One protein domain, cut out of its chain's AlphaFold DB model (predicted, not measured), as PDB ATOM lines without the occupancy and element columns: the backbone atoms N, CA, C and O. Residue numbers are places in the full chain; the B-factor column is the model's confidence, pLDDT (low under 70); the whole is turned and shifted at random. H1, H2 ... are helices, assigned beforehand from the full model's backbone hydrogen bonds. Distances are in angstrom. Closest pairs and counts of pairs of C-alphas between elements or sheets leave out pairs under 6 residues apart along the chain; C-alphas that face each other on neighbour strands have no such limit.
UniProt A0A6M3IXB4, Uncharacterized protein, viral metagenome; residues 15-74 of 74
ATOM      1  N   GLU A  15     242.230 237.474 184.710       88.12
ATOM      2  CA  GLU A  15     241.768 238.715 184.090       88.12
ATOM      3  C   GLU A  15     242.217 239.943 184.889       88.12
ATOM      4  O   GLU A  15     242.718 240.912 184.308       88.12
ATOM      5  N   ALA A  16     242.172 239.875 186.220       90.19
ATOM      6  CA  ALA A  16     242.723 240.895 187.103       90.19
ATOM      7  C   ALA A  16     244.228 241.091 186.864       90.19
ATOM      8  O   ALA A  16     244.697 242.227 186.753       90.19
ATOM      9  N   TYR A  17     244.993 240.004 186.710       89.50
ATOM     10  CA  TYR A  17     246.412 240.093 186.372       89.50
ATOM     11  C   TYR A  17     246.632 240.663 184.964       89.50
ATOM     12  O   TYR A  17     247.496 241.523 184.773       89.50
ATOM     13  N   LYS A  18     245.854 240.235 183.959       88.62
ATOM     14  CA  LYS A  18     245.944 240.755 182.582       88.62
ATOM     15  C   LYS A  18     245.685 242.259 182.528       88.62
ATOM     16  O   LYS A  18     246.434 242.939 181.825       88.62
ATOM     17  N   ALA A  19     244.738 242.763 183.318       94.12
ATOM     18  CA  ALA A  19     244.399 244.181 183.414       94.12
ATOM     19  C   ALA A  19     245.513 245.060 184.016       94.12
ATOM     20  O   ALA A  19     245.504 246.277 183.820       94.12
ATOM     21  N   LEU A  20     246.499 244.480 184.715       92.75
ATOM     22  CA  LEU A  20     247.616 245.253 185.259       92.75
ATOM     23  C   LEU A  20     248.484 245.862 184.140       92.75
ATOM     24  O   LEU A  20     248.813 245.171 183.163       92.75
ATOM     25  N   PRO A  21     248.956 247.115 184.305       96.44
ATOM     26  CA  PRO A  21     249.931 247.711 183.400       96.44
ATOM     27  C   PRO A  21     251.194 246.851 183.275       96.44
ATOM     28  O   PRO A  21     251.673 246.280 184.257       96.44
ATOM     29  N   ALA A  22     251.788 246.803 182.078       92.06
ATOM     30  CA  ALA A  22     253.022 246.049 181.841       92.06
ATOM     31  C   ALA A  22     254.156 246.473 182.793       92.06
ATOM     32  O   ALA A  22     254.840 245.621 183.351       92.06
ATOM     33  N   ALA A  23     254.287 247.779 183.059       93.44
ATOM     34  CA  ALA A  23     255.259 248.311 184.012       93.44
ATOM     35  C   ALA A  23     255.057 247.759 185.434       93.44
ATOM     36  O   ALA A  23     256.030 247.435 186.109       93.44
ATOM     37  N   THR A  24     253.806 247.592 185.872       92.25
ATOM     38  CA  THR A  24     253.480 247.001 187.177       92.25
ATOM     39  C   THR A  24     253.873 245.528 187.226       92.25
ATOM     40  O   THR A  24     254.502 245.100 188.190       92.25
ATOM     41  N   LYS A  25     253.569 244.758 186.171       88.38
ATOM     42  CA  LYS A  25     253.962 243.341 186.064       88.38
ATOM     43  C   LYS A  25     255.483 243.178 186.144       88.38
ATOM     44  O   LYS A  25     255.973 242.335 186.893       88.38
ATOM     45  N   THR A  26     256.223 244.017 185.419       90.12
ATOM     46  CA  THR A  26     257.691 244.044 185.466       90.12
ATOM     47  C   THR A  26     258.196 244.418 186.857       90.12
ATOM     48  O   THR A  26     259.009 243.690 187.414       90.12
ATOM     49  N   ALA A  27     257.652 245.473 187.470       90.94
ATOM     50  CA  ALA A  27     258.062 245.912 188.803       90.94
ATOM     51  C   ALA A  27     257.857 244.830 189.877       90.94
ATOM     52  O   ALA A  27     258.709 244.666 190.746       90.94
ATOM     53  N   ILE A  28     256.762 244.065 189.809       87.88
ATOM     54  CA  ILE A  28     256.509 242.937 190.717       87.88
ATOM     55  C   ILE A  28     257.588 241.857 190.546       87.88
ATOM     56  O   ILE A  28     258.198 241.436 191.529       87.88
ATOM     57  N   ARG A  29     257.875 241.441 189.303       85.31
ATOM     58  CA  ARG A  29     258.919 240.439 189.015       85.31
ATOM     59  C   ARG A  29     260.299 240.904 189.472       85.31
ATOM     60  O   ARG A  29     261.027 240.136 190.094       85.31
ATOM     61  N   ASP A  30     260.633 242.166 189.232       88.69
ATOM     62  CA  ASP A  30     261.913 242.738 189.650       88.69
ATOM     63  C   ASP A  30     262.051 242.778 191.173       88.69
ATOM     64  O   ASP A  30     263.142 242.557 191.695       88.69
ATOM     65  N   LYS A  31     260.955 242.997 191.910       87.81
ATOM     66  CA  LYS A  31     260.968 242.927 193.376       87.81
ATOM     67  C   LYS A  31     261.205 241.510 193.889       87.81
ATOM     68  O   LYS A  31     261.991 241.352 194.819       87.81
ATOM     69  N   PHE A  32     260.613 240.492 193.267       85.12
ATOM     70  CA  PHE A  32     260.902 239.095 193.615       85.12
ATOM     71  C   PHE A  32     262.352 238.710 193.304       85.12
ATOM     72  O   PHE A  32     263.010 238.091 194.135       85.12
ATOM     73  N   ARG A  33     262.899 239.158 192.170       84.50
ATOM     74  CA  ARG A  33     264.323 238.964 191.845       84.50
ATOM     75  C   ARG A  33     265.246 239.669 192.827       84.50
ATOM     76  O   ARG A  33     266.205 239.068 193.293       84.50
ATOM     77  N   GLN A  34     264.940 240.917 193.190       84.88
ATOM     78  CA  GLN A  34     265.674 241.634 194.235       84.88
ATOM     79  C   GLN A  34     265.637 240.855 195.550       84.88
ATOM     80  O   GLN A  34     266.673 240.695 196.185       84.88
ATOM     81  N   LEU A  35     264.483 240.306 195.935       81.75
ATOM     82  CA  LEU A  35     264.379 239.481 197.134       81.75
ATOM     83  C   LEU A  35     265.291 238.243 197.063       81.75
ATOM     84  O   LEU A  35     265.992 237.985 198.037       81.75
ATOM     85  N   LYS A  36     265.374 237.561 195.905       80.94
ATOM     86  CA  LYS A  36     266.327 236.452 195.694       80.94
ATOM     87  C   LYS A  36     267.775 236.864 195.982       80.94
ATOM     88  O   LYS A  36     268.494 236.103 196.613       80.94
ATOM     89  N   THR A  37     268.190 238.075 195.596       81.38
ATOM     90  CA  THR A  37     269.575 238.545 195.822       81.38
ATOM     91  C   THR A  37     269.947 238.762 197.291       81.38
ATOM     92  O   THR A  37     271.129 238.755 197.620       81.38
ATOM     93  N   PHE A  38     268.969 238.955 198.181       78.88
ATOM     94  CA  PHE A  38     269.227 239.095 199.620       78.88
ATOM     95  C   PHE A  38     269.266 237.750 200.354       78.88
ATOM     96  O   PHE A  38     269.693 237.691 201.508       78.88
ATOM     97  N   CYS A  39     268.804 236.677 199.716       79.94
ATOM     98  CA  CYS A  39     268.800 235.342 200.289       79.94
ATOM     99  C   CYS A  39     270.163 234.673 200.068       79.94
ATOM    100  O   CYS A  39     270.679 234.633 198.956       79.94
ATOM    101  N   ALA A  40     270.754 234.142 201.140       78.44
ATOM    102  CA  ALA A  40     272.018 233.412 201.061       78.44
ATOM    103  C   ALA A  40     271.827 232.077 200.331       78.44
ATOM    104  O   ALA A  40     270.784 231.449 200.485       78.44
ATOM    105  N   LYS A  41     272.829 231.590 199.603       79.81
ATOM    106  CA  LYS A  41     272.808 230.215 199.092       79.81
ATOM    107  C   LYS A  41     273.353 229.249 200.140       79.81
ATOM    108  O   LYS A  41     274.236 229.592 200.927       79.81
ATOM    109  N   ILE A  42     272.818 228.034 200.182       79.38
ATOM    110  CA  ILE A  42     273.402 226.952 200.978       79.38
ATOM    111  C   ILE A  42     274.597 226.404 200.200       79.38
ATOM    112  O   ILE A  42     274.479 226.139 199.009       79.38
ATOM    113  N   ASN A  43     275.730 226.221 200.885       82.06
ATOM    114  CA  ASN A  43     276.987 225.729 200.305       82.06
ATOM    115  C   ASN A  43     277.468 226.547 199.092       82.06
ATOM    116  O   ASN A  43     277.992 225.973 198.140       82.06
ATOM    117  N   GLU A  44     277.290 227.871 199.129       82.81
ATOM    118  CA  GLU A  44     277.732 228.773 198.060       82.81
ATOM    119  C   GLU A  44     279.187 228.484 197.646       82.81
ATOM    120  O   GLU A  44     280.086 228.441 198.493       82.81
ATOM    121  N   GLY A  45     279.409 228.240 196.353       83.75
ATOM    122  CA  GLY A  45     280.724 227.895 195.800       83.75
ATOM    123  C   GLY A  45     281.143 226.421 195.929       83.75
ATOM    124  O   GLY A  45     282.303 226.108 195.664       83.75
ATOM    125  N   SER A  46     280.237 225.522 196.326       88.06
ATOM    126  CA  SER A  46     280.446 224.061 196.339       88.06
ATOM    127  C   SER A  46     279.634 223.361 195.240       88.06
ATOM    128  O   SER A  46     278.653 223.908 194.744       88.06
ATOM    129  N   ASP A  47     279.978 222.111 194.904       88.75
ATOM    130  CA  ASP A  47     279.257 221.313 193.886       88.75
ATOM    131  C   ASP A  47     277.779 221.033 194.243       88.75
ATOM    132  O   ASP A  47     276.992 220.632 193.390       88.75
ATOM    133  N   ASN A  48     277.397 221.223 195.509       85.06
ATOM    134  CA  ASN A  48     276.053 221.010 196.047       85.06
ATOM    135  C   ASN A  48     275.393 222.316 196.531       85.06
ATOM    136  O   ASN A  48     274.728 222.332 197.572       85.06
ATOM    137  N   GLU A  49     275.627 223.409 195.806       85.94
ATOM    138  CA  GLU A  49     274.969 224.696 196.031       85.94
ATOM    139  C   GLU A  49     273.438 224.576 195.876       85.94
ATOM    140  O   GLU A  49     272.941 223.991 194.912       85.94
ATOM    141  N   GLU A  50     272.684 225.133 196.827       81.38
ATOM    142  CA  GLU A  50     271.211 225.137 196.830       81.38
ATOM    143  C   GLU A  50     270.694 226.554 197.117       81.38
ATOM    144  O   GLU A  50     271.112 227.208 198.080       81.38
ATOM    145  N   ASP A  51     269.748 227.034 196.306       79.94
ATOM    146  CA  ASP A  51     269.072 228.305 196.561       79.94
ATOM    147  C   ASP A  51     268.154 228.188 197.792       79.94
ATOM    148  O   ASP A  51     267.365 227.253 197.926       79.94
ATOM    149  N   THR A  52     268.210 229.160 198.709       76.44
ATOM    150  CA  THR A  52     267.344 229.154 199.911       76.44
ATOM    151  C   THR A  52     265.947 229.711 199.672       76.44
ATOM    152  O   THR A  52     265.106 229.670 200.575       76.44
ATOM    153  N   VAL A  53     265.692 230.232 198.472       78.06
ATOM    154  CA  VAL A  53     264.423 230.830 198.076       78.06
ATOM    155  C   VAL A  53     264.093 230.444 196.638       78.06
ATOM    156  O   VAL A  53     264.943 230.499 195.755       78.06
ATOM    157  N   SER A  54     262.838 230.074 196.397       77.25
ATOM    158  CA  SER A  54     262.320 229.760 195.067       77.25
ATOM    159  C   SER A  54     261.081 230.607 194.809       77.25
ATOM    160  O   SER A  54     260.206 230.707 195.667       77.25
ATOM    161  N   PHE A  55     261.018 231.228 193.629       79.56
ATOM    162  CA  PHE A  55     259.827 231.925 193.150       79.56
ATOM    163  C   PHE A  55     259.501 231.398 191.767       79.56
ATOM    164  O   PHE A  55     260.260 231.621 190.824       79.56
ATOM    165  N   LYS A  56     258.364 230.721 191.658       82.94
ATOM    166  CA  LYS A  56     257.909 230.101 190.421       82.94
ATOM    167  C   LYS A  56     256.654 230.790 189.907       82.94
ATOM    168  O   LYS A  56     255.823 231.262 190.677       82.94
ATOM    169  N   TRP A  57     256.519 230.830 188.592       81.44
ATOM    170  CA  TRP A  57     255.382 231.367 187.864       81.44
ATOM    171  C   TRP A  57     254.762 230.277 186.993       81.44
ATOM    172  O   TRP A  57     255.449 229.674 186.171       81.44
ATOM    173  N   HIS A  58     253.454 230.077 187.115       85.25
ATOM    174  CA  HIS A  58     252.663 229.258 186.200       85.25
ATOM    175  C   HIS A  58     251.219 229.766 186.154       85.25
ATOM    176  O   HIS A  58     250.791 230.533 187.020       85.25
ATOM    177  N   THR A  59     250.456 229.326 185.154       84.38
ATOM    178  CA  THR A  59     248.997 229.486 185.154       84.38
ATOM    179  C   THR A  59     248.369 228.265 185.814       84.38
ATOM    180  O   THR A  59     248.514 227.145 185.319       84.38
ATOM    181  N   CYS A  60     247.663 228.481 186.920       85.44
ATOM    182  CA  CYS A  60     246.865 227.447 187.564       85.44
ATOM    183  C   CYS A  60     245.510 227.308 186.855       85.44
ATOM    184  O   CYS A  60     244.884 228.317 186.535       85.44
ATOM    185  N   ARG A  61     245.059 226.070 186.621       85.19
ATOM    186  CA  ARG A  61     243.746 225.758 186.019       85.19
ATOM    187  C   ARG A  61     242.948 224.736 186.836       85.19
ATOM    188  O   ARG A  61     242.077 224.052 186.302       85.19
ATOM    189  N   HIS A  62     243.250 224.613 188.134       80.62
ATOM    190  CA  HIS A  62     242.611 223.630 189.018       80.62
ATOM    191  C   HIS A  62     241.085 223.782 189.073       80.62
ATOM    192  O   HIS A  62     240.382 222.774 189.080       80.62
ATOM    193  N   ASP A  63     240.577 225.017 189.030       79.38
ATOM    194  CA  ASP A  63     239.134 225.294 189.055       79.38
ATOM    195  C   ASP A  63     238.414 224.850 187.766       79.38
ATOM    196  O   ASP A  63     237.199 224.661 187.760       79.38
ATOM    197  N   GLU A  64     239.161 224.624 186.683       82.88
ATOM    198  CA  GLU A  64     238.659 224.105 185.405       82.88
ATOM    199  C   GLU A  64     238.862 222.582 185.271       82.88
ATOM    200  O   GLU A  64     238.472 221.988 184.267       82.88
ATOM    201  N   GLY A  65     239.491 221.932 186.261       84.25
ATOM    202  CA  GLY A  65     239.856 220.512 186.207       84.25
ATOM    203  C   GLY A  65     240.927 220.180 185.158       84.25
ATOM    204  O   GLY A  65     241.090 219.016 184.791       84.25
ATOM    205  N   LEU A  66     241.643 221.193 184.660       84.06
ATOM    206  CA  LEU A  66     242.681 221.062 183.640       84.06
ATOM    207  C   LEU A  66     244.081 221.034 184.272       84.06
ATOM    208  O   LEU A  66     244.280 221.578 185.361       84.06
ATOM    209  N   PRO A  67     245.077 220.429 183.595       86.06
ATOM    210  CA  PRO A  67     246.459 220.504 184.050       86.06
ATOM    211  C   PRO A  67     246.952 221.957 184.054       86.06
ATOM    212  O   PRO A  67     246.653 222.735 183.145       86.06
ATOM    213  N   CYS A  68     247.721 222.304 185.086       87.50
ATOM    214  CA  CYS A  68     248.420 223.581 185.180       87.50
ATOM    215  C   CYS A  68     249.525 223.688 184.120       87.50
ATOM    216  O   CYS A  68     250.058 222.676 183.659       87.50
ATOM    217  N   ASP A  69     249.871 224.924 183.756       86.62
ATOM    218  CA  ASP A  69     251.038 225.178 182.909       86.62
ATOM    219  C   ASP A  69     252.334 224.802 183.662       86.62
ATOM    220  O   ASP A  69     252.352 224.712 184.892       86.62
ATOM    221  N   GLU A  70     253.436 224.619 182.931       88.25
ATOM    222  CA  GLU A  70     254.744 224.334 183.531       88.25
ATOM    223  C   GLU A  70     255.215 225.479 184.447       88.25
ATOM    224  O   GLU A  70     255.046 226.667 184.145       88.25
ATOM    225  N   GLU A  71     255.821 225.117 185.579       85.56
ATOM    226  CA  GLU A  71     256.394 226.079 186.515       85.56
ATOM    227  C   GLU A  71     257.688 226.682 185.969       85.56
ATOM    228  O   GLU A  71     258.675 225.987 185.746       85.56
ATOM    229  N   ASN A  72     257.700 228.002 185.814       81.69
ATOM    230  CA  ASN A  72     258.857 228.758 185.355       81.69
ATOM    231  C   ASN A  72     259.487 229.505 186.532       81.69
ATOM    232  O   ASN A  72     258.806 230.286 187.192       81.69
ATOM    233  N   ASP A  73     260.778 229.311 186.789       81.38
ATOM    234  CA  ASP A  73     261.486 230.117 187.790       81.38
ATOM    235  C   ASP A  73     261.599 231.588 187.327       81.38
ATOM    236  O   ASP A  73     261.767 231.866 186.135       81.38
ATOM    237  N   ILE A  74     261.439 232.537 188.259       72.88
ATOM    238  CA  ILE A  74     261.427 233.994 187.986       72.88
ATOM    239  C   ILE A  74     262.802 234.639 188.129       72.88
ATOM    240  O   ILE A  74     263.426 234.451 189.199       72.88
TER     241      ILE A  74
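Overview. This is residues 15 to 74 of the 74 residues of an uncharacterized protein of viral metagenome (UniProt A0A6M3IXB4). With little regular structure, this is a loose, flat frame: one long helix, H2, forms one side, and an unnamed strip turns beyond its end near residues 43 to 47, runs back past it, and doubles back again near residue 64. The short helix H1 precedes H2. The printed part has 60 residues, 22 of them in the two named helices, with no named strand; the class is all helix. It is only just loose, close to extended, with a radius of gyration of the C-alphas of 15.3 A and spans of 42 by 30 by 12 A.

Arrangement. H1, residues 15 to 19, and H2, residues 22 to 38, are only just apart, at 8.2 A between closest C-alphas, joined by a tight link. Residues 41 to 42 pair with 50 to 51, and 56 to 57 with 72 to 73, both antiparallel. Residues 18 to 24, of which 22 to 24 belong to H2, stand free. Every O i to N i+4 pair is within hydrogen-bond range in H1, and 12 of 13 in H2.

Along the chain. H1 begins at C-alpha 15 (241.768, 238.715, 184.090) and is 6.1 A long. H2, 25.0 A long, ends at C-alpha 38 (269.227, 239.095, 199.620).

Size, cuts and confidence. The farthest C-alphas, of Gly 45 and Glu 64, are 43.5 A apart. The printed part has no cut, and no printed residue is under 70 in pLDDT.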